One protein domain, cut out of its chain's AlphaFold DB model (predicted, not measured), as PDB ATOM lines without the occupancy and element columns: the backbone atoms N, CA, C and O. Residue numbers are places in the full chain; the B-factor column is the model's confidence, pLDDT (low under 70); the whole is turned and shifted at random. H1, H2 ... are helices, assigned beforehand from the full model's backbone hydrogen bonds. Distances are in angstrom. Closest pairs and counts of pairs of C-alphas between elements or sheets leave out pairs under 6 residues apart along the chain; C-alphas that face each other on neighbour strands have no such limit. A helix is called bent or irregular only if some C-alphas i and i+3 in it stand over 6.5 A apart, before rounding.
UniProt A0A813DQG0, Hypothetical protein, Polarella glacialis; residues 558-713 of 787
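What this domain is: This is residues 558 to 713 of the 787 residues of the protein "Hypothetical protein" of Polarella glacialis (UniProt A0A813DQG0). H2, the longest helix, crosses a core helix, H3, and with H1, H4 and H5 it packs round that core as an incomplete ring, open between H5 and H1. H1 and H5 run roughly along H3, while H2 and H4 cross it more steeply, and long loops join the helices. The printed part has 156 residues with five named helices, H1 to H5 in chain order, no named strand, and the class all helix. It is compact, with a radius of gyration of the C-alphas of 15.2 A, and rounded, spanning 43 by 35 by 29 A.

How they stand to each other: H2, residues 595 to 616, touches the hub H3, residues 628 to 646, at a steep tilt of 45 degrees, opposite ways; their closest C-alphas, of Leu 605 and Ala 641, are 5.8 A apart. H1, residues 566 to 580, touches H2 with residues 570 to 574 alone, closest at the C-alphas of Met 573 and Leu 597, 7.0 A apart. H1 also touches H3, the same way at a shallow tilt of 34 degrees, only just short of steep; the closest C-alphas are Val 577 and Cys 644, 6.4 A. H4, residues 662 to 672, touches H3 at a steep tilt of 58 degrees, opposite ways, closest at the C-alphas of Val 642 and Val 664, 5.5 A. H2 touches H4 with residues 602 to 609 alone, closest at the C-alphas of Gly 606 and Ser 663, 6.0 A. H5, residues 693 to 706, touches H3 at a shallow tilt of 31 degrees, the same way, closest at the C-alphas of Asp 643 and Ser 706, 4.2 A. H4 and H5 are close but not clearly touching, at 6.7 A between the C-alphas of Leu 671 and Ala 703. H5 is apart from H1 and H2, and H1 is apart from H4. Of 6 touching pairs with a tilt, 2 are shallow: the packing is only just mostly crossed. Every O i to N i+4 pair is within hydrogen-bond range in H1, H2 and H4; H3 has 12 of 15 and H5 8 of 10.

Where its parts are: H2 measures 31.9 A from first to last C-alpha, H3 28.1 A, H1 20.8 A, H5 20.5 A and H4 15.6 A. C-alpha 595, where H2 begins, is at (-30.410, 21.925, 7.675). H1 begins at C-alpha 566, (-41.837, 36.169, 7.456), and H5 ends at C-alpha 706, (-39.328, 25.494, 25.636). H3 has a kink of 49 degrees near residue 635 and is irregular, C-alphas 632 and 635 being 7.8 A apart; H5 is irregular too, with 7.2 A between C-alphas 696 and 699.

The domain as a whole: The two C-alphas farthest apart, of Glu 655 and Ala 691, are 47.6 A apart. The printed part has no cut, and the four links between successive helices are long, with 14, 11, 15 and 20 residues. The C-alphas of residues 647 to 661 lie 13 to 27 A from the mean of all C-alphas. Mean pLDDT of the printed part is 84.7; it is under 70 at residues 584 to 589, 624 to 629, 649 to 660 and 713.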
ATOM      1  N   LEU A 558     -39.142  30.696   1.461       92.19
ATOM      2  CA  LEU A 558     -39.255  31.294   2.786       92.19
ATOM      3  C   LEU A 558     -38.925  32.783   2.711       92.19
ATOM      4  O   LEU A 558     -37.980  33.191   2.031       92.19
ATOM      5  N   THR A 559     -39.697  33.574   3.433       91.12
ATOM      6  CA  THR A 559     -39.505  35.008   3.604       91.12
ATOM      7  C   THR A 559     -38.576  35.232   4.794       91.12
ATOM      8  O   THR A 559     -38.881  34.811   5.902       91.12
ATOM      9  N   GLU A 560     -37.416  35.853   4.582       87.69
ATOM     10  CA  GLU A 560     -36.460  36.110   5.670       87.69
ATOM     11  C   GLU A 560     -36.924  37.290   6.547       87.69
ATOM     12  O   GLU A 560     -37.454  38.267   6.014       87.69
ATOM     13  N   PRO A 561     -36.699  37.260   7.873       86.19
ATOM     14  CA  PRO A 561     -36.940  38.429   8.715       86.19
ATOM     15  C   PRO A 561     -36.023  39.602   8.301       86.19
ATOM     16  O   PRO A 561     -34.863  39.359   7.955       86.19
ATOM     17  N   PRO A 562     -36.491  40.867   8.346       87.19
ATOM     18  CA  PRO A 562     -37.805  41.338   8.809       87.19
ATOM     19  C   PRO A 562     -38.846  41.514   7.680       87.19
ATOM     20  O   PRO A 562     -39.760  42.330   7.803       87.19
ATOM     21  N   LEU A 563     -38.700  40.835   6.536       83.25
ATOM     22  CA  LEU A 563     -39.539  41.102   5.362       83.25
ATOM     23  C   LEU A 563     -41.024  40.764   5.623       83.25
ATOM     24  O   LEU A 563     -41.317  39.753   6.263       83.25
ATOM     25  N   PRO A 564     -41.984  41.548   5.091       82.25
ATOM     26  CA  PRO A 564     -43.409  41.273   5.268       82.25
ATOM     27  C   PRO A 564     -43.788  39.845   4.849       82.25
ATOM     28  O   PRO A 564     -43.502  39.432   3.726       82.25
ATOM     29  N   GLY A 565     -44.450  39.109   5.745       86.88
ATOM     30  CA  GLY A 565     -44.830  37.704   5.544       86.88
ATOM     31  C   GLY A 565     -43.882  36.678   6.179       86.88
ATOM     32  O   GLY A 565     -44.235  35.502   6.223       86.88
ATOM     33  N   PHE A 566     -42.729  37.092   6.731       91.38
ATOM     34  CA  PHE A 566     -41.837  36.169   7.456       91.38
ATOM     35  C   PHE A 566     -42.531  35.516   8.662       91.38
ATOM     36  O   PHE A 566     -42.199  34.388   9.004       91.38
ATOM     37  N   TYR A 567     -43.491  36.207   9.293       91.31
ATOM     38  CA  TYR A 567     -44.254  35.692  10.433       91.31
ATOM     39  C   TYR A 567     -45.025  34.418  10.057       91.31
ATOM     40  O   TYR A 567     -44.865  33.396  10.718       91.31
ATOM     41  N   ASP A 568     -45.764  34.437   8.942       92.88
ATOM     42  CA  ASP A 568     -46.509  33.267   8.458       92.88
ATOM     43  C   ASP A 568     -45.562  32.100   8.140       92.88
ATOM     44  O   ASP A 568     -45.815  30.959   8.522       92.88
ATOM     45  N   ASP A 569     -44.435  32.384   7.473       95.00
ATOM     46  CA  ASP A 569     -43.427  31.367   7.158       95.00
ATOM     47  C   ASP A 569     -42.747  30.835   8.435       95.00
ATOM     48  O   ASP A 569     -42.447  29.646   8.525       95.00
ATOM     49  N   PHE A 570     -42.514  31.685   9.439       95.62
ATOM     50  CA  PHE A 570     -41.966  31.306  10.741       95.62
ATOM     51  C   PHE A 570     -42.890  30.335  11.484       95.62
ATOM     52  O   PHE A 570     -42.446  29.226  11.792       95.62
ATOM     53  N   TYR A 571     -44.160  30.698  11.680       94.88
ATOM     54  CA  TYR A 571     -45.154  29.835  12.331       94.88
ATOM     55  C   TYR A 571     -45.371  28.535  11.558       94.88
ATOM     56  O   TYR A 571     -45.421  27.448  12.133       94.88
ATOM     57  N   LEU A 572     -45.414  28.606  10.226       96.50
ATOM     58  CA  LEU A 572     -45.493  27.408   9.402       96.50
ATOM     59  C   LEU A 572     -44.282  26.489   9.628       96.50
ATOM     60  O   LEU A 572     -44.435  25.270   9.716       96.50
ATOM     61  N   MET A 573     -43.070  27.043   9.730       96.50
ATOM     62  CA  MET A 573     -41.852  26.254   9.929       96.50
ATOM     63  C   MET A 573     -41.756  25.634  11.328       96.50
ATOM     64  O   MET A 573     -41.301  24.489  11.433       96.50
ATOM     65  N   THR A 574     -42.190  26.319  12.390       95.50
ATOM     66  CA  THR A 574     -42.269  25.714  13.734       95.50
ATOM     67  C   THR A 574     -43.267  24.554  13.742       95.50
ATOM     68  O   THR A 574     -42.944  23.456  14.203       95.50
ATOM     69  N   HIS A 575     -44.415  24.714  13.081       95.62
ATOM     70  CA  HIS A 575     -45.432  23.669  12.968       95.62
ATOM     71  C   HIS A 575     -45.008  22.496  12.080       95.62
ATOM     72  O   HIS A 575     -45.373  21.354  12.358       95.62
ATOM     73  N   VAL A 576     -44.150  22.711  11.078       95.06
ATOM     74  CA  VAL A 576     -43.482  21.602  10.375       95.06
ATOM     75  C   VAL A 576     -42.620  20.789  11.344       95.06
ATOM     76  O   VAL A 576     -42.664  19.558  11.299       95.06
ATOM     77  N   VAL A 577     -41.867  21.429  12.247       92.75
ATOM     78  CA  VAL A 577     -41.082  20.712  13.271       92.75
ATOM     79  C   VAL A 577     -41.998  19.937  14.220       92.75
ATOM     80  O   VAL A 577     -41.737  18.758  14.483       92.75
ATOM     81  N   TYR A 578     -43.094  20.543  14.686       91.94
ATOM     82  CA  TYR A 578     -44.077  19.866  15.535       91.94
ATOM     83  C   TYR A 578     -44.747  18.690  14.821       91.94
ATOM     84  O   TYR A 578     -44.794  17.589  15.373       91.94
ATOM     85  N   ALA A 579     -45.162  18.847  13.563       92.00
ATOM     86  CA  ALA A 579     -45.725  17.767  12.760       92.00
ATOM     87  C   ALA A 579     -44.718  16.622  12.580       92.00
ATOM     88  O   ALA A 579     -45.065  15.461  12.798       92.00
ATOM     89  N   LEU A 580     -43.450  16.920  12.270       88.75
ATOM     90  CA  LEU A 580     -42.386  15.910  12.158       88.75
ATOM     91  C   LEU A 580     -42.142  15.151  13.467       88.75
ATOM     92  O   LEU A 580     -41.656  14.013  13.450       88.75
ATOM     93  N   ASN A 581     -42.503  15.768  14.590       83.69
ATOM     94  CA  ASN A 581     -42.236  15.234  15.906       83.69
ATOM     95  C   ASN A 581     -43.461  14.839  16.734       83.69
ATOM     96  O   ASN A 581     -43.322  14.583  17.929       83.69
ATOM     97  N   CYS A 582     -44.651  14.755  16.137       82.19
ATOM     98  CA  CYS A 582     -45.884  14.488  16.886       82.19
ATOM     99  C   CYS A 582     -46.112  15.490  18.040       82.19
ATOM    100  O   CYS A 582     -46.374  15.064  19.161       82.19
ATOM    101  N   PHE A 583     -45.969  16.792  17.772       74.75
ATOM    102  CA  PHE A 583     -46.108  17.897  18.739       74.75
ATOM    103  C   PHE A 583     -45.050  17.980  19.834       74.75
ATOM    104  O   PHE A 583     -45.134  18.776  20.761       74.75
ATOM    105  N   ASN A 584     -43.974  17.217  19.682       68.12
ATOM    106  CA  ASN A 584     -42.860  17.261  20.604       68.12
ATOM    107  C   ASN A 584     -41.651  17.968  19.971       68.12
ATOM    108  O   ASN A 584     -40.926  17.354  19.197       68.12
ATOM    109  N   GLY A 585     -41.312  19.202  20.354       58.16
ATOM    110  CA  GLY A 585     -40.066  19.856  19.896       58.16
ATOM    111  C   GLY A 585     -38.770  19.055  20.164       58.16
ATOM    112  O   GLY A 585     -37.714  19.368  19.627       58.16
ATOM    113  N   HIS A 586     -38.841  17.973  20.947       64.06
ATOM    114  CA  HIS A 586     -37.723  17.195  21.470       64.06
ATOM    115  C   HIS A 586     -37.550  15.765  20.915       64.06
ATOM    116  O   HIS A 586     -36.736  15.008  21.442       64.06
ATOM    117  N   LEU A 587     -38.275  15.317  19.879       63.94
ATOM    118  CA  LEU A 587     -37.859  14.066  19.209       63.94
ATOM    119  C   LEU A 587     -36.471  14.251  18.563       63.94
ATOM    120  O   LEU A 587     -36.122  15.387  18.247       63.94
ATOM    121  N   PRO A 588     -35.667  13.177  18.371       62.47
ATOM    122  CA  PRO A 588     -34.274  13.285  17.934       62.47
ATOM    123  C   PRO A 588     -34.196  13.698  16.461       62.47
ATOM    124  O   PRO A 588     -33.908  12.897  15.573       62.47
ATOM    125  N   ASN A 589     -34.480  14.964  16.194       69.94
ATOM    126  CA  ASN A 589     -34.143  15.611  14.950       69.94
ATOM    127  C   ASN A 589     -32.671  15.940  14.979       69.94
ATOM    128  O   ASN A 589     -32.153  16.502  15.943       69.94
ATOM    129  N   ARG A 590     -31.991  15.615  13.890       77.19
ATOM    130  CA  ARG A 590     -30.633  16.080  13.689       77.19
ATOM    131  C   ARG A 590     -30.703  17.258  12.747       77.19
ATOM    132  O   ARG A 590     -31.433  17.235  11.756       77.19
ATOM    133  N   ARG A 591     -29.857  18.255  12.991       82.31
ATOM    134  CA  ARG A 591     -29.696  19.396  12.081       82.31
ATOM    135  C   ARG A 591     -29.459  18.938  10.638       82.31
ATOM    136  O   ARG A 591     -29.958  19.561   9.711       82.31
ATOM    137  N   VAL A 592     -28.747  17.823  10.453       76.56
ATOM    138  CA  VAL A 592     -28.449  17.243   9.133       76.56
ATOM    139  C   VAL A 592     -29.674  16.711   8.387       76.56
ATOM    140  O   VAL A 592     -29.607  16.576   7.170       76.56
ATOM    141  N   ASP A 593     -30.781  16.425   9.079       75.94
ATOM    142  CA  ASP A 593     -31.989  15.894   8.443       75.94
ATOM    143  C   ASP A 593     -32.742  17.003   7.682       75.94
ATOM    144  O   ASP A 593     -33.305  16.748   6.619       75.94
ATOM    145  N   CYS A 594     -32.729  18.242   8.193       84.00
ATOM    146  CA  CYS A 594     -33.371  19.420   7.590       84.00
ATOM    147  C   CYS A 594     -32.549  20.706   7.854       84.00
ATOM    148  O   CYS A 594     -33.011  21.601   8.564       84.00
ATOM    149  N   PRO A 595     -31.323  20.838   7.310       83.25
ATOM    150  CA  PRO A 595     -30.410  21.925   7.675       83.25
ATOM    151  C   PRO A 595     -30.955  23.315   7.334       83.25
ATOM    152  O   PRO A 595     -30.727  24.260   8.087       83.25
ATOM    153  N   TRP A 596     -31.704  23.440   6.235       86.44
ATOM    154  CA  TRP A 596     -32.326  24.699   5.821       86.44
ATOM    155  C   TRP A 596     -33.374  25.182   6.835       86.44
ATOM    156  O   TRP A 596     -33.368  26.359   7.183       86.44
ATOM    157  N   LEU A 597     -34.197  24.265   7.360       91.19
ATOM    158  CA  LEU A 597     -35.284  24.547   8.301       91.19
ATOM    159  C   LEU A 597     -34.731  25.096   9.614       91.19
ATOM    160  O   LEU A 597     -35.107  26.174  10.056       91.19
ATOM    161  N   TYR A 598     -33.765  24.392  10.204       90.88
ATOM    162  CA  TYR A 598     -33.176  24.810  11.476       90.88
ATOM    163  C   TYR A 598     -32.307  26.056  11.350       90.88
ATOM    164  O   TYR A 598     -32.275  26.874  12.263       90.88
ATOM    165  N   SER A 599     -31.639  26.242  10.209       89.25
ATOM    166  CA  SER A 599     -30.910  27.487   9.953       89.25
ATOM    167  C   SER A 599     -31.864  28.678   9.836       89.25
ATOM    168  O   SER A 599     -31.514  29.773  10.264       89.25
ATOM    169  N   TYR A 600     -33.043  28.491   9.233       93.69
ATOM    170  CA  TYR A 600     -34.078  29.523   9.152       93.69
ATOM    171  C   TYR A 600     -34.639  29.867  10.538       93.69
ATOM    172  O   TYR A 600     -34.653  31.040  10.908       93.69
ATOM    173  N   LEU A 601     -34.990  28.860  11.343       95.25
ATOM    174  CA  LEU A 601     -35.482  29.069  12.710       95.25
ATOM    175  C   LEU A 601     -34.450  29.764  13.615       95.25
ATOM    176  O   LEU A 601     -34.832  30.615  14.407       95.25
ATOM    177  N   GLU A 602     -33.150  29.474  13.479       94.00
ATOM    178  CA  GLU A 602     -32.096  30.201  14.212       94.00
ATOM    179  C   GLU A 602     -32.038  31.685  13.849       94.00
ATOM    180  O   GLU A 602     -31.908  32.525  14.737       94.00
ATOM    181  N   ARG A 603     -32.152  32.020  12.558       92.50
ATOM    182  CA  ARG A 603     -32.184  33.424  12.120       92.50
ATOM    183  C   ARG A 603     -33.422  34.142  12.642       92.50
ATOM    184  O   ARG A 603     -33.301  35.273  13.106       92.50
ATOM    185  N   CYS A 604     -34.575  33.473  12.613       94.75
ATOM    186  CA  CYS A 604     -35.812  34.001  13.182       94.75
ATOM    187  C   CYS A 604     -35.678  34.226  14.691       94.75
ATOM    188  O   CYS A 604     -35.990  35.313  15.158       94.75
ATOM    189  N   LEU A 605     -35.148  33.256  15.446       95.94
ATOM    190  CA  LEU A 605     -34.919  33.403  16.887       95.94
ATOM    191  C   LEU A 605     -34.000  34.591  17.194       95.94
ATOM    192  O   LEU A 605     -34.323  35.409  18.050       95.94
ATOM    193  N   GLY A 606     -32.882  34.715  16.472       93.50
ATOM    194  CA  GLY A 606     -31.974  35.849  16.641       93.50
ATOM    195  C   GLY A 606     -32.647  37.194  16.347       93.50
ATOM    196  O   GLY A 606     -32.404  38.164  17.055       93.50
ATOM    197  N   PHE A 607     -33.516  37.254  15.335       92.81
ATOM    198  CA  PHE A 607     -34.316  38.446  15.048       92.81
ATOM    199  C   PHE A 607     -35.292  38.775  16.187       92.81
ATOM    200  O   PHE A 607     -35.265  39.893  16.695       92.81
ATOM    201  N   TRP A 608     -36.078  37.800  16.650       94.12
ATOM    202  CA  TRP A 608     -37.031  37.992  17.746       94.12
ATOM    203  C   TRP A 608     -36.366  38.479  19.037       94.12
ATOM    204  O   TRP A 608     -36.877  39.395  19.675       94.12
ATOM    205  N   LEU A 609     -35.207  37.917  19.396       94.06
ATOM    206  CA  LEU A 609     -34.465  38.320  20.595       94.06
ATOM    207  C   LEU A 609     -33.916  39.747  20.497       94.06
ATOM    208  O   LEU A 609     -34.045  40.509  21.455       94.06
ATOM    209  N   ARG A 610     -33.366  40.136  19.338       90.81
ATOM    210  CA  ARG A 610     -32.908  41.516  19.111       90.81
ATOM    211  C   ARG A 610     -34.053  42.516  19.236       90.81
ATOM    212  O   ARG A 610     -33.914  43.510  19.946       90.81
ATOM    213  N   GLU A 611     -35.195  42.244  18.609       89.69
ATOM    214  CA  GLU A 611     -36.344  43.154  18.672       89.69
ATOM    215  C   GLU A 611     -36.950  43.228  20.082       89.69
ATOM    216  O   GLU A 611     -37.281  44.318  20.548       89.69
ATOM    217  N   ALA A 612     -37.007  42.107  20.808       90.62
ATOM    218  CA  ALA A 612     -37.437  42.093  22.205       90.62
ATOM    219  C   ALA A 612     -36.536  42.971  23.095       90.62
ATOM    220  O   ALA A 612     -37.029  43.787  23.876       90.62
ATOM    221  N   LYS A 613     -35.211  42.860  22.939       89.75
ATOM    222  CA  LYS A 613     -34.237  43.694  23.659       89.75
ATOM    223  C   LYS A 613     -34.357  45.175  23.298       89.75
ATOM    224  O   LYS A 613     -34.297  46.026  24.186       89.75
ATOM    225  N   ARG A 614     -34.539  45.504  22.013       86.19
ATOM    226  CA  ARG A 614     -34.749  46.890  21.550       86.19
ATOM    227  C   ARG A 614     -35.970  47.515  22.217       86.19
ATOM    228  O   ARG A 614     -35.880  48.632  22.730       86.19
ATOM    229  N   GLU A 615     -37.074  46.777  22.279       86.00
ATOM    230  CA  GLU A 615     -38.288  47.220  22.960       86.00
ATOM    231  C   GLU A 615     -38.059  47.457  24.463       86.00
ATOM    232  O   GLU A 615     -38.471  48.490  24.993       86.00
ATOM    233  N   GLU A 616     -37.341  46.561  25.148       87.88
ATOM    234  CA  GLU A 616     -37.002  46.712  26.574       87.88
ATOM    235  C   GLU A 616     -36.148  47.952  26.867       87.88
ATOM    236  O   GLU A 616     -36.311  48.586  27.913       87.88
ATOM    237  N   ARG A 617     -35.275  48.342  25.931       87.12
ATOM    238  CA  ARG A 617     -34.476  49.578  26.015       87.12
ATOM    239  C   ARG A 617     -35.308  50.842  25.749       87.12
ATOM    240  O   ARG A 617     -34.799  51.952  25.890       87.12
ATOM    241  N   GLY A 618     -36.587  50.698  25.391       86.44
ATOM    242  CA  GLY A 618     -37.465  51.802  25.008       86.44
ATOM    243  C   GLY A 618     -37.171  52.356  23.613       86.44
ATOM    244  O   GLY A 618     -37.662  53.435  23.273       86.44
ATOM    245  N   ASN A 619     -36.387  51.635  22.804       83.56
ATOM    246  CA  ASN A 619     -36.136  52.010  21.421       83.56
ATOM    247  C   ASN A 619     -37.393  51.726  20.596       83.56
ATOM    248  O   ASN A 619     -38.053  50.696  20.749       83.56
ATOM    249  N   ARG A 620     -37.752  52.665  19.717       76.44
ATOM    250  CA  ARG A 620     -38.907  52.491  18.837       76.44
ATOM    251  C   ARG A 620     -38.564  51.440  17.784       76.44
ATOM    252  O   ARG A 620     -37.737  51.697  16.916       76.44
ATOM    253  N   VAL A 621     -39.235  50.295  17.858       72.00
ATOM    254  CA  VAL A 621     -39.213  49.262  16.817       72.00
ATOM    255  C   VAL A 621     -39.630  49.901  15.477       72.00
ATOM    256  O   VAL A 621     -40.565  50.711  15.471       72.00
ATOM    257  N   PRO A 622     -38.947  49.622  14.349       71.69
ATOM    258  CA  PRO A 622     -39.284  50.205  13.052       71.69
ATOM    259  C   PRO A 622     -40.746  49.970  12.661       71.69
ATOM    260  O   PRO A 622     -41.272  48.877  12.858       71.69
ATOM    261  N   ASP A 623     -41.396  50.957  12.033       70.25
ATOM    262  CA  ASP A 623     -42.838  50.890  11.743       70.25
ATOM    263  C   ASP A 623     -43.230  49.658  10.889       70.25
ATOM    264  O   ASP A 623     -44.338  49.137  11.022       70.25
ATOM    265  N   ILE A 624     -42.297  49.145  10.073       61.06
ATOM    266  CA  ILE A 624     -42.458  47.926   9.258       61.06
ATOM    267  C   ILE A 624     -42.572  46.640  10.097       61.06
ATOM    268  O   ILE A 624     -43.185  45.676   9.651       61.06
ATOM    269  N   VAL A 625     -42.027  46.652  11.318       61.25
ATOM    270  CA  VAL A 625     -42.085  45.569  12.313       61.25
ATOM    271  C   VAL A 625     -43.197  45.828  13.347       61.25
ATOM    272  O   VAL A 625     -43.715  44.896  13.950       61.25
ATOM    273  N   THR A 626     -43.651  47.077  13.522       56.66
ATOM    274  CA  THR A 626     -44.649  47.471  14.547       56.66
ATOM    275  C   THR A 626     -46.106  47.091  14.259       56.66
ATOM    276  O   THR A 626     -47.029  47.724  14.793       56.66
ATOM    277  N   SER A 627     -46.385  46.063  13.451       66.75
ATOM    278  CA  SER A 627     -47.747  45.527  13.493       66.75
ATOM    279  C   SER A 627     -48.025  45.120  14.942       66.75
ATOM    280  O   SER A 627     -47.196  44.484  15.585       66.75
ATOM    281  N   ARG A 628     -49.171  45.527  15.507       58.84
ATOM    282  CA  ARG A 628     -49.529  45.197  16.904       58.84
ATOM    283  C   ARG A 628     -49.464  43.693  17.197       58.84
ATOM    284  O   ARG A 628     -49.342  43.329  18.359       58.84
ATOM    285  N   SER A 629     -49.545  42.859  16.160       66.56
ATOM    286  CA  SER A 629     -49.301  41.423  16.251       66.56
ATOM    287  C   SER A 629     -47.886  41.109  16.740       66.56
ATOM    288  O   SER A 629     -47.739  40.284  17.620       66.56
ATOM    289  N   TYR A 630     -46.846  41.809  16.289       73.81
ATOM    290  CA  TYR A 630     -45.464  41.463  16.627       73.81
ATOM    291  C   TYR A 630     -45.198  41.486  18.139       73.81
ATOM    292  O   TYR A 630     -44.751  40.493  18.698       73.81
ATOM    293  N   GLN A 631     -45.565  42.581  18.817       78.38
ATOM    294  CA  GLN A 631     -45.409  42.710  20.273       78.38
ATOM    295  C   GLN A 631     -46.238  41.688  21.046       78.38
ATOM    296  O   GLN A 631     -45.827  41.245  22.113       78.38
ATOM    297  N   ALA A 632     -47.416  41.322  20.532       84.81
ATOM    298  CA  ALA A 632     -48.280  40.365  21.206       84.81
ATOM    299  C   ALA A 632     -47.731  38.938  21.167       84.81
ATOM    300  O   ALA A 632     -47.915  38.184  22.122       84.81
ATOM    301  N   GLU A 633     -46.963  38.628  20.132       90.56
ATOM    302  CA  GLU A 633     -46.524  37.277  19.805       90.56
ATOM    303  C   GLU A 633     -45.054  37.019  20.174       90.56
ATOM    304  O   GLU A 633     -44.564  35.910  20.004       90.56
ATOM    305  N   THR A 634     -44.322  38.004  20.717       93.81
ATOM    306  CA  THR A 634     -42.880  37.861  20.999       93.81
ATOM    307  C   THR A 634     -42.554  36.678  21.915       93.81
ATOM    308  O   THR A 634     -41.623  35.929  21.624       93.81
ATOM    309  N   VAL A 635     -43.280  36.489  23.030       96.25
ATOM    310  CA  VAL A 635     -43.033  35.327  23.911       96.25
ATOM    311  C   VAL A 635     -43.293  34.032  23.177       96.25
ATOM    312  O   VAL A 635     -42.493  33.108  23.299       96.25
ATOM    313  N   ASP A 636     -44.374  33.989  22.411       95.12
ATOM    314  CA  ASP A 636     -44.771  32.801  21.688       95.12
ATOM    315  C   ASP A 636     -43.728  32.416  20.633       95.12
ATOM    316  O   ASP A 636     -43.156  31.326  20.666       95.12
ATOM    317  N   ALA A 637     -43.347  33.370  19.788       95.88
ATOM    318  CA  ALA A 637     -42.358  33.163  18.749       95.88
ATOM    319  C   ALA A 637     -40.974  32.782  19.301       95.88
ATOM    320  O   ALA A 637     -40.338  31.845  18.805       95.88
ATOM    321  N   VAL A 638     -40.495  33.452  20.359       97.38
ATOM    322  CA  VAL A 638     -39.232  33.064  21.013       97.38
ATOM    323  C   VAL A 638     -39.350  31.657  21.593       97.38
ATOM    324  O   VAL A 638     -38.444  30.839  21.411       97.38
ATOM    325  N   ALA A 639     -40.456  31.344  22.266       97.00
ATOM    326  CA  ALA A 639     -40.656  30.051  22.894       97.00
ATOM    327  C   ALA A 639     -40.732  28.901  21.887       97.00
ATOM    328  O   ALA A 639     -40.030  27.903  22.069       97.00
ATOM    329  N   GLU A 640     -41.501  29.033  20.809       95.31
ATOM    330  CA  GLU A 640     -41.583  28.005  19.774       95.31
ATOM    331  C   GLU A 640     -40.237  27.770  19.084       95.31
ATOM    332  O   GLU A 640     -39.821  26.622  18.886       95.31
ATOM    333  N   ALA A 641     -39.514  28.846  18.758       95.88
ATOM    334  CA  ALA A 641     -38.205  28.734  18.130       95.88
ATOM    335  C   ALA A 641     -37.194  28.043  19.058       95.88
ATOM    336  O   ALA A 641     -36.479  27.133  18.626       95.88
ATOM    337  N   VAL A 642     -37.169  28.420  20.344       95.50
ATOM    338  CA  VAL A 642     -36.349  27.753  21.365       95.50
ATOM    339  C   VAL A 642     -36.732  26.279  21.479       95.50
ATOM    340  O   VAL A 642     -35.836  25.431  21.492       95.50
ATOM    341  N   ASP A 643     -38.025  25.935  21.519       93.31
ATOM    342  CA  ASP A 643     -38.432  24.535  21.657       93.31
ATOM    343  C   ASP A 643     -38.017  23.688  20.450       93.31
ATOM    344  O   ASP A 643     -37.459  22.598  20.622       93.31
ATOM    345  N   CYS A 644     -38.200  24.219  19.239       92.25
ATOM    346  CA  CYS A 644     -37.804  23.568  17.992       92.25
ATOM    347  C   CYS A 644     -36.285  23.362  17.881       92.25
ATOM    348  O   CYS A 644     -35.829  22.313  17.415       92.25
ATOM    349  N   LEU A 645     -35.487  24.353  18.288       91.50
ATOM    350  CA  LEU A 645     -34.026  24.327  18.144       91.50
ATOM    351  C   LEU A 645     -33.335  23.524  19.244       91.50
ATOM    352  O   LEU A 645     -32.343  22.839  18.985       91.50
ATOM    353  N   ARG A 646     -33.867  23.542  20.466       88.44
ATOM    354  CA  ARG A 646     -33.299  22.800  21.598       88.44
ATOM    355  C   ARG A 646     -33.318  21.286  21.374       88.44
ATOM    356  O   ARG A 646     -32.423  20.593  21.858       88.44
ATOM    357  N   GLY A 647     -34.282  20.771  20.603       76.88
ATOM    358  CA  GLY A 647     -34.334  19.363  20.194       76.88
ATOM    359  C   GLY A 647     -33.104  18.880  19.411       76.88
ATOM    360  O   GLY A 647     -32.819  17.684  19.404       76.88
ATOM    361  N   LEU A 648     -32.330  19.791  18.805       77.75
ATOM    362  CA  LEU A 648     -31.123  19.467  18.035       77.75
ATOM    363  C   LEU A 648     -29.895  19.190  18.912       77.75
ATOM    364  O   LEU A 648     -29.023  18.408  18.528       77.75
ATOM    365  N   SER A 649     -29.813  19.839  20.075       62.44
ATOM    366  CA  SER A 649     -28.580  19.945  20.870       62.44
ATOM    367  C   SER A 649     -28.263  18.700  21.708       62.44
ATOM    368  O   SER A 649     -27.166  18.574  22.244       62.44
ATOM    369  N   LEU A 650     -29.196  17.751  21.824       56.91
ATOM    370  CA  LEU A 650     -29.051  16.590  22.719       56.91
ATOM    371  C   LEU A 650     -28.543  15.321  22.031       56.91
ATOM    372  O   LEU A 650     -28.173  14.359  22.704       56.91
ATOM    373  N   GLY A 651     -28.463  15.318  20.698       51.75
ATOM    374  CA  GLY A 651     -27.981  14.167  19.933       51.75
ATOM    375  C   GLY A 651     -26.469  13.935  20.020       51.75
ATOM    376  O   GLY A 651     -26.000  12.853  19.677       51.75
ATOM    377  N   VAL A 652     -25.689  14.924  20.476       46.59
ATOM    378  CA  VAL A 652     -24.225  14.833  20.515       46.59
ATOM    379  C   VAL A 652     -23.687  15.503  21.779       46.59
ATOM    380  O   VAL A 652     -23.065  16.559  21.734       46.59
ATOM    381  N   ALA A 653     -23.823  14.831  22.922       42.72
ATOM    382  CA  ALA A 653     -22.911  15.036  24.048       42.72
ATOM    383  C   ALA A 653     -21.501  14.524  23.670       42.72
ATOM    384  O   ALA A 653     -20.962  13.595  24.266       42.72
ATOM    385  N   SER A 654     -20.894  15.064  22.608       43.50
ATOM    386  CA  SER A 654     -19.444  14.992  22.472       43.50
ATOM    387  C   SER A 654     -18.854  15.793  23.624       43.50
ATOM    388  O   SER A 654     -19.344  16.884  23.900       43.50
ATOM    389  N   GLU A 655     -17.818  15.257  24.273       39.66
ATOM    390  CA  GLU A 655     -17.053  15.844  25.389       39.66
ATOM    391  C   GLU A 655     -16.293  17.141  25.009       39.66
ATOM    392  O   GLU A 655     -15.109  17.310  25.285       39.66
ATOM    393  N   GLY A 656     -16.986  18.065  24.352       45.34
ATOM    394  CA  GLY A 656     -16.614  19.448  24.097       45.34
ATOM    395  C   GLY A 656     -17.820  20.387  24.179       45.34
ATOM    396  O   GLY A 656     -17.737  21.463  23.611       45.34
ATOM    397  N   GLY A 657     -18.908  19.961  24.842       40.50
ATOM    398  CA  GLY A 657     -20.154  20.712  24.992       40.50
ATOM    399  C   GLY A 657     -20.820  20.957  23.643       40.50
ATOM    400  O   GLY A 657     -20.410  21.840  22.897       40.50
ATOM    401  N   SER A 658     -21.885  20.225  23.314       44.22
ATOM    402  CA  SER A 658     -22.858  20.792  22.378       44.22
ATOM    403  C   SER A 658     -23.547  21.925  23.128       44.22
ATOM    404  O   SER A 658     -24.639  21.731  23.658       44.22
ATOM    405  N   ALA A 659     -22.861  23.066  23.250       55.53
ATOM    406  CA  ALA A 659     -23.461  24.297  23.715       55.53
ATOM    407  C   ALA A 659     -24.717  24.457  22.869       55.53
ATOM    408  O   ALA A 659     -24.646  24.453  21.634       55.53
ATOM    409  N   ALA A 660     -25.877  24.503  23.527       60.31
ATOM    410  CA  ALA A 660     -27.038  25.067  22.872       60.31
ATOM    411  C   ALA A 660     -26.575  26.362  22.201       60.31
ATOM    412  O   ALA A 660     -25.734  27.069  22.772       60.31
ATOM    413  N   SER A 661     -27.033  26.620  20.973       82.31
ATOM    414  CA  SER A 661     -26.617  27.843  20.293       82.31
ATOM    415  C   SER A 661     -26.839  29.019  21.239       82.31
ATOM    416  O   SER A 661     -27.754  29.003  22.067       82.31
ATOM    417  N   GLU A 662     -25.957  30.005  21.174       89.56
ATOM    418  CA  GLU A 662     -26.005  31.158  22.066       89.56
ATOM    419  C   GLU A 662     -27.411  31.770  22.126       89.56
ATOM    420  O   GLU A 662     -27.937  31.962  23.217       89.56
ATOM    421  N   SER A 663     -28.083  31.865  20.972       92.31
ATOM    422  CA  SER A 663     -29.476  32.305  20.844       92.31
ATOM    423  C   SER A 663     -30.490  31.430  21.594       92.31
ATOM    424  O   SER A 663     -31.479  31.942  22.101       92.31
ATOM    425  N   VAL A 664     -30.285  30.112  21.701       94.38
ATOM    426  CA  VAL A 664     -31.165  29.237  22.502       94.38
ATOM    427  C   VAL A 664     -30.972  29.492  23.997       94.38
ATOM    428  O   VAL A 664     -31.956  29.525  24.733       94.38
ATOM    429  N   ARG A 665     -29.730  29.685  24.463       94.69
ATOM    430  CA  ARG A 665     -29.459  30.027  25.874       94.69
ATOM    431  C   ARG A 665     -30.042  31.388  26.229       94.69
ATOM    432  O   ARG A 665     -30.739  31.516  27.232       94.69
ATOM    433  N   GLU A 666     -29.806  32.365  25.362       95.62
ATOM    434  CA  GLU A 666     -30.365  33.708  25.449       95.62
ATOM    435  C   GLU A 666     -31.896  33.675  25.472       95.62
ATOM    436  O   GLU A 666     -32.501  34.248  26.373       95.62
ATOM    437  N   GLY A 667     -32.525  32.925  24.562       96.88
ATOM    438  CA  GLY A 667     -33.976  32.763  24.523       96.88
ATOM    439  C   GLY A 667     -34.546  32.127  25.787       96.88
ATOM    440  O   GLY A 667     -35.523  32.632  26.334       96.88
ATOM    441  N   CYS A 668     -33.913  31.079  26.322       97.12
ATOM    442  CA  CYS A 668     -34.310  30.496  27.606       97.12
ATOM    443  C   CYS A 668     -34.207  31.512  28.757       97.12
ATOM    444  O   CYS A 668     -35.141  31.638  29.550       97.12
ATOM    445  N   ALA A 669     -33.091  32.240  28.858       96.94
ATOM    446  CA  ALA A 669     -32.886  33.242  29.903       96.94
ATOM    447  C   ALA A 669     -33.905  34.389  29.795       96.94
ATOM    448  O   ALA A 669     -34.498  34.793  30.797       96.94
ATOM    449  N   TRP A 670     -34.158  34.858  28.572       97.25
ATOM    450  CA  TRP A 670     -35.142  35.893  28.282       97.25
ATOM    451  C   TRP A 670     -36.558  35.453  28.675       97.25
ATOM    452  O   TRP A 670     -37.234  36.168  29.413       97.25
ATOM    453  N   LEU A 671     -36.980  34.241  28.291       98.06
ATOM    454  CA  LEU A 671     -38.294  33.690  28.647       98.06
ATOM    455  C   LEU A 671     -38.497  33.586  30.162       98.06
ATOM    456  O   LEU A 671     -39.570  33.920  30.660       98.06
ATOM    457  N   LEU A 672     -37.475  33.180  30.923       97.75
ATOM    458  CA  LEU A 672     -37.559  33.145  32.389       97.75
ATOM    459  C   LEU A 672     -37.820  34.529  32.993       97.75
ATOM    460  O   LEU A 672     -38.518  34.635  34.001       97.75
ATOM    461  N   GLY A 673     -37.306  35.583  32.358       96.38
ATOM    462  CA  GLY A 673     -37.577  36.975  32.713       96.38
ATOM    463  C   GLY A 673     -38.963  37.482  32.296       96.38
ATOM    464  O   GLY A 673     -39.283  38.639  32.573       96.38
ATOM    465  N   ARG A 674     -39.780  36.665  31.618       96.81
ATOM    466  CA  ARG A 674     -41.145  37.010  31.179       96.81
ATOM    467  C   ARG A 674     -42.254  36.374  32.003       96.81
ATOM    468  O   ARG A 674     -43.419  36.689  31.772       96.81
ATOM    469  N   GLN A 675     -41.918  35.511  32.961       97.88
ATOM    470  CA  GLN A 675     -42.919  34.973  33.871       97.88
ATOM    471  C   GLN A 675     -43.307  36.011  34.929       97.88
ATOM    472  O   GLN A 675     -42.458  36.515  35.665       97.88
ATOM    473  N   GLU A 676     -44.600  36.280  35.053       97.00
ATOM    474  CA  GLU A 676     -45.142  37.159  36.081       97.00
ATOM    475  C   GLU A 676     -45.519  36.413  37.369       97.00
ATOM    476  O   GLU A 676     -45.422  35.191  37.498       97.00
ATOM    477  N   VAL A 677     -45.934  37.184  38.378       96.62
ATOM    478  CA  VAL A 677     -46.276  36.683  39.718       96.62
ATOM    479  C   VAL A 677     -47.497  35.762  39.738       96.62
ATOM    480  O   VAL A 677     -47.653  34.985  40.679       96.62
ATOM    481  N   ASP A 678     -48.356  35.842  38.724       96.56
ATOM    482  CA  ASP A 678     -49.503  34.949  38.532       96.56
ATOM    483  C   ASP A 678     -49.112  33.599  37.904       96.56
ATOM    484  O   ASP A 678     -49.943  32.696  37.821       96.56
ATOM    485  N   GLY A 679     -47.840  33.438  37.527       97.44
ATOM    486  CA  GLY A 679     -47.284  32.228  36.938       97.44
ATOM    487  C   GLY A 679     -47.362  32.178  35.412       97.44
ATOM    488  O   GLY A 679     -46.751  31.279  34.835       97.44
ATOM    489  N   PHE A 680     -48.044  33.120  34.760       97.81
ATOM    490  CA  PHE A 680     -48.131  33.191  33.302       97.81
ATOM    491  C   PHE A 680     -46.924  33.921  32.702       97.81
ATOM    492  O   PHE A 680     -46.260  34.721  33.360       97.81
ATOM    493  N   PHE A 681     -46.639  33.623  31.440       97.38
ATOM    494  CA  PHE A 681     -45.661  34.319  30.612       97.38
ATOM    495  C   PHE A 681     -46.379  35.284  29.680       97.38
ATOM    496  O   PHE A 681     -47.398  34.928  29.085       97.38
ATOM    497  N   TYR A 682     -45.827  36.486  29.535       95.50
ATOM    498  CA  TYR A 682     -46.449  37.548  28.754       95.50
ATOM    499  C   TYR A 682     -45.464  38.226  27.817       95.50
ATOM    500  O   TYR A 682     -44.345  38.565  28.214       95.50
ATOM    501  N   SER A 683     -45.912  38.471  26.587       93.81
ATOM    502  CA  SER A 683     -45.164  39.302  25.652       93.81
ATOM    503  C   SER A 683     -45.143  40.766  26.116       93.81
ATOM    504  O   SER A 683     -46.102  41.231  26.752       93.81
ATOM    505  N   PRO A 684     -44.061  41.511  25.830       89.06
ATOM    506  CA  PRO A 684     -43.970  42.925  26.170       89.06
ATOM    507  C   PRO A 684     -45.141  43.741  25.599       89.06
ATOM    508  O   PRO A 684     -45.617  43.503  24.495       89.06
ATOM    509  N   GLY A 685     -45.651  44.702  26.373       84.31
ATOM    510  CA  GLY A 685     -46.669  45.649  25.896       84.31
ATOM    511  C   GLY A 685     -48.086  45.090  25.682       84.31
ATOM    512  O   GLY A 685     -48.996  45.866  25.366       84.31
ATOM    513  N   VAL A 686     -48.322  43.791  25.896       85.88
ATOM    514  CA  VAL A 686     -49.642  43.172  25.697       85.88
ATOM    515  C   VAL A 686     -50.685  43.729  26.660       85.88
ATOM    516  O   VAL A 686     -50.513  43.752  27.880       85.88
ATOM    517  N   LYS A 687     -51.824  44.151  26.101       81.75
ATOM    518  CA  LYS A 687     -53.003  44.543  26.880       81.75
ATOM    519  C   LYS A 687     -53.746  43.303  27.362       81.75
ATOM    520  O   LYS A 687     -53.947  42.368  26.598       81.75
ATOM    521  N   ARG A 688     -54.221  43.341  28.608       83.38
ATOM    522  CA  ARG A 688     -55.087  42.308  29.193       83.38
ATOM    523  C   ARG A 688     -56.519  42.830  29.368       83.38
ATOM    524  O   ARG A 688     -56.670  44.005  29.724       83.38
ATOM    525  N   PRO A 689     -57.556  41.988  29.198       82.25
ATOM    526  CA  PRO A 689     -57.511  40.575  28.782       82.25
ATOM    527  C   PRO A 689     -57.168  40.407  27.290       82.25
ATOM    528  O   PRO A 689     -57.297  41.364  26.527       82.25
ATOM    529  N   ALA A 690     -56.719  39.211  26.897       84.88
ATOM    530  CA  ALA A 690     -56.461  38.880  25.495       84.88
ATOM    531  C   ALA A 690     -57.772  38.748  24.693       84.88
ATOM    532  O   ALA A 690     -58.864  38.788  25.270       84.88
ATOM    533  N   ALA A 691     -57.671  38.628  23.365       86.38
ATOM    534  CA  ALA A 691     -58.845  38.529  22.498       86.38
ATOM    535  C   ALA A 691     -59.532  37.159  22.607       86.38
ATOM    536  O   ALA A 691     -60.759  37.090  22.502       86.38
ATOM    537  N   SER A 692     -58.764  36.102  22.883       91.38
ATOM    538  CA  SER A 692     -59.275  34.750  23.090       91.38
ATOM    539  C   SER A 692     -58.665  34.049  24.317       91.38
ATOM    540  O   SER A 692     -57.673  34.484  24.914       91.38
ATOM    541  N   GLU A 693     -59.283  32.934  24.713       93.50
ATOM    542  CA  GLU A 693     -58.745  32.030  25.738       93.50
ATOM    543  C   GLU A 693     -57.447  31.357  25.251       93.50
ATOM    544  O   GLU A 693     -56.533  31.138  26.046       93.50
ATOM    545  N   TYR A 694     -57.341  31.100  23.938       91.75
ATOM    546  CA  TYR A 694     -56.125  30.597  23.301       91.75
ATOM    547  C   TYR A 694     -54.985  31.608  23.451       91.75
ATOM    548  O   TYR A 694     -53.974  31.276  24.060       91.75
ATOM    549  N   ASP A 695     -55.189  32.871  23.065       90.88
ATOM    550  CA  ASP A 695     -54.183  33.944  23.179       90.88
ATOM    551  C   ASP A 695     -53.755  34.193  24.635       90.88
ATOM    552  O   ASP A 695     -52.660  34.677  24.913       90.88
ATOM    553  N   THR A 696     -54.633  33.879  25.595       93.69
ATOM    554  CA  THR A 696     -54.316  34.002  27.022       93.69
ATOM    555  C   THR A 696     -53.354  32.907  27.490       93.69
ATOM    556  O   THR A 696     -52.502  33.163  28.342       93.69
ATOM    557  N   LEU A 697     -53.496  31.683  26.973       95.69
ATOM    558  CA  LEU A 697     -52.752  30.507  27.432       95.69
ATOM    559  C   LEU A 697     -51.536  30.178  26.562       95.69
ATOM    560  O   LEU A 697     -50.528  29.717  27.101       95.69
ATOM    561  N   HIS A 698     -51.612  30.424  25.252       94.81
ATOM    562  CA  HIS A 698     -50.631  29.980  24.262       94.81
ATOM    563  C   HIS A 698     -49.198  30.436  24.583       94.81
ATOM    564  O   HIS A 698     -48.343  29.558  24.722       94.81
ATOM    565  N   PRO A 699     -48.925  31.725  24.893       96.06
ATOM    566  CA  PRO A 699     -47.563  32.164  25.216       96.06
ATOM    567  C   PRO A 699     -46.974  31.452  26.442       96.06
ATOM    568  O   PRO A 699     -45.778  31.177  26.519       96.06
ATOM    569  N   SER A 700     -47.817  31.130  27.429       97.44
ATOM    570  CA  SER A 700     -47.383  30.399  28.624       97.44
ATOM    571  C   SER A 700     -47.142  28.928  28.332       97.44
ATOM    572  O   SER A 700     -46.173  28.361  28.832       97.44
ATOM    573  N   TRP A 701     -48.001  28.311  27.522       95.75
ATOM    574  CA  TRP A 701     -47.861  26.928  27.092       95.75
ATOM    575  C   TRP A 701     -46.573  26.713  26.286       95.75
ATOM    576  O   TRP A 701     -45.783  25.825  26.628       95.75
ATOM    577  N   THR A 702     -46.304  27.543  25.279       95.06
ATOM    578  CA  THR A 702     -45.089  27.420  24.466       95.06
ATOM    579  C   THR A 702     -43.839  27.718  25.296       95.06
ATOM    580  O   THR A 702     -42.855  26.974  25.210       95.06
ATOM    581  N   ALA A 703     -43.880  28.701  26.206       97.12
ATOM    582  CA  ALA A 703     -42.769  28.994  27.118       97.12
ATOM    583  C   ALA A 703     -42.448  27.829  28.072       97.12
ATOM    584  O   ALA A 703     -41.284  27.457  28.238       97.12
ATOM    585  N   VAL A 704     -43.447  27.188  28.691       96.12
ATOM    586  CA  VAL A 704     -43.163  26.027  29.558       96.12
ATOM    587  C   VAL A 704     -42.680  24.818  28.773       96.12
ATOM    588  O   VAL A 704     -41.914  24.010  29.310       96.12
ATOM    589  N   ALA A 705     -43.109  24.677  27.517       92.81
ATOM    590  CA  ALA A 705     -42.578  23.666  26.630       92.81
ATOM    591  C   ALA A 705     -41.072  23.929  26.429       92.81
ATOM    592  O   ALA A 705     -40.239  23.091  26.809       92.81
ATOM    593  N   SER A 706     -40.709  25.113  25.950       94.00
ATOM    594  CA  SER A 706     -39.328  25.494  25.636       94.00
ATOM    595  C   SER A 706     -38.379  25.506  26.847       94.00
ATOM    596  O   SER A 706     -37.185  25.240  26.695       94.00
ATOM    597  N   LEU A 707     -38.894  25.696  28.068       95.75
ATOM    598  CA  LEU A 707     -38.128  25.699  29.327       95.75
ATOM    599  C   LEU A 707     -38.057  24.335  30.036       95.75
ATOM    600  O   LEU A 707     -37.379  24.179  31.052       95.75
ATOM    601  N   GLN A 708     -38.714  23.299  29.515       91.81
ATOM    602  CA  GLN A 708     -38.664  21.967  30.124       91.81
ATOM    603  C   GLN A 708     -37.327  21.254  29.855       91.81
ATOM    604  O   GLN A 708     -37.215  20.474  28.911       91.81
ATOM    605  N   PHE A 709     -36.289  21.519  30.645       89.88
ATOM    606  CA  PHE A 709     -35.002  20.831  30.480       89.88
ATOM    607  C   PHE A 709     -35.085  19.358  30.902       89.88
ATOM    608  O   PHE A 709     -35.904  18.973  31.737       89.88
ATOM    609  N   GLY A 710     -34.237  18.516  30.304       81.62
ATOM    610  CA  GLY A 710     -34.184  17.085  30.625       81.62
ATOM    611  C   GLY A 710     -35.373  16.265  30.114       81.62
ATOM    612  O   GLY A 710     -35.693  15.230  30.702       81.62
ATOM    613  N   ARG A 711     -36.034  16.712  29.037       84.62
ATOM    614  CA  ARG A 711     -36.992  15.871  28.308       84.62
ATOM    615  C   ARG A 711     -36.309  14.555  27.879       84.62
ATOM    616  O   ARG A 711     -35.106  14.514  27.630       84.62
ATOM    617  N   GLN A 712     -37.064  13.461  27.842       75.69
ATOM    618  CA  GLN A 712     -36.569  12.152  27.408       75.69
ATOM    619  C   GLN A 712     -37.173  11.796  26.047       75.69
ATOM    620  O   GLN A 712     -38.393  11.722  25.901       75.69
ATOM    621  N   ALA A 713     -36.314  11.589  25.045       64.88
ATOM    622  CA  ALA A 713     -36.708  11.169  23.705       64.88
ATOM    623  C   ALA A 713     -36.397   9.679  23.454       64.88
ATOM    624  O   ALA A 713     -35.335   9.208  23.868       64.88
TER     625      ALA A 713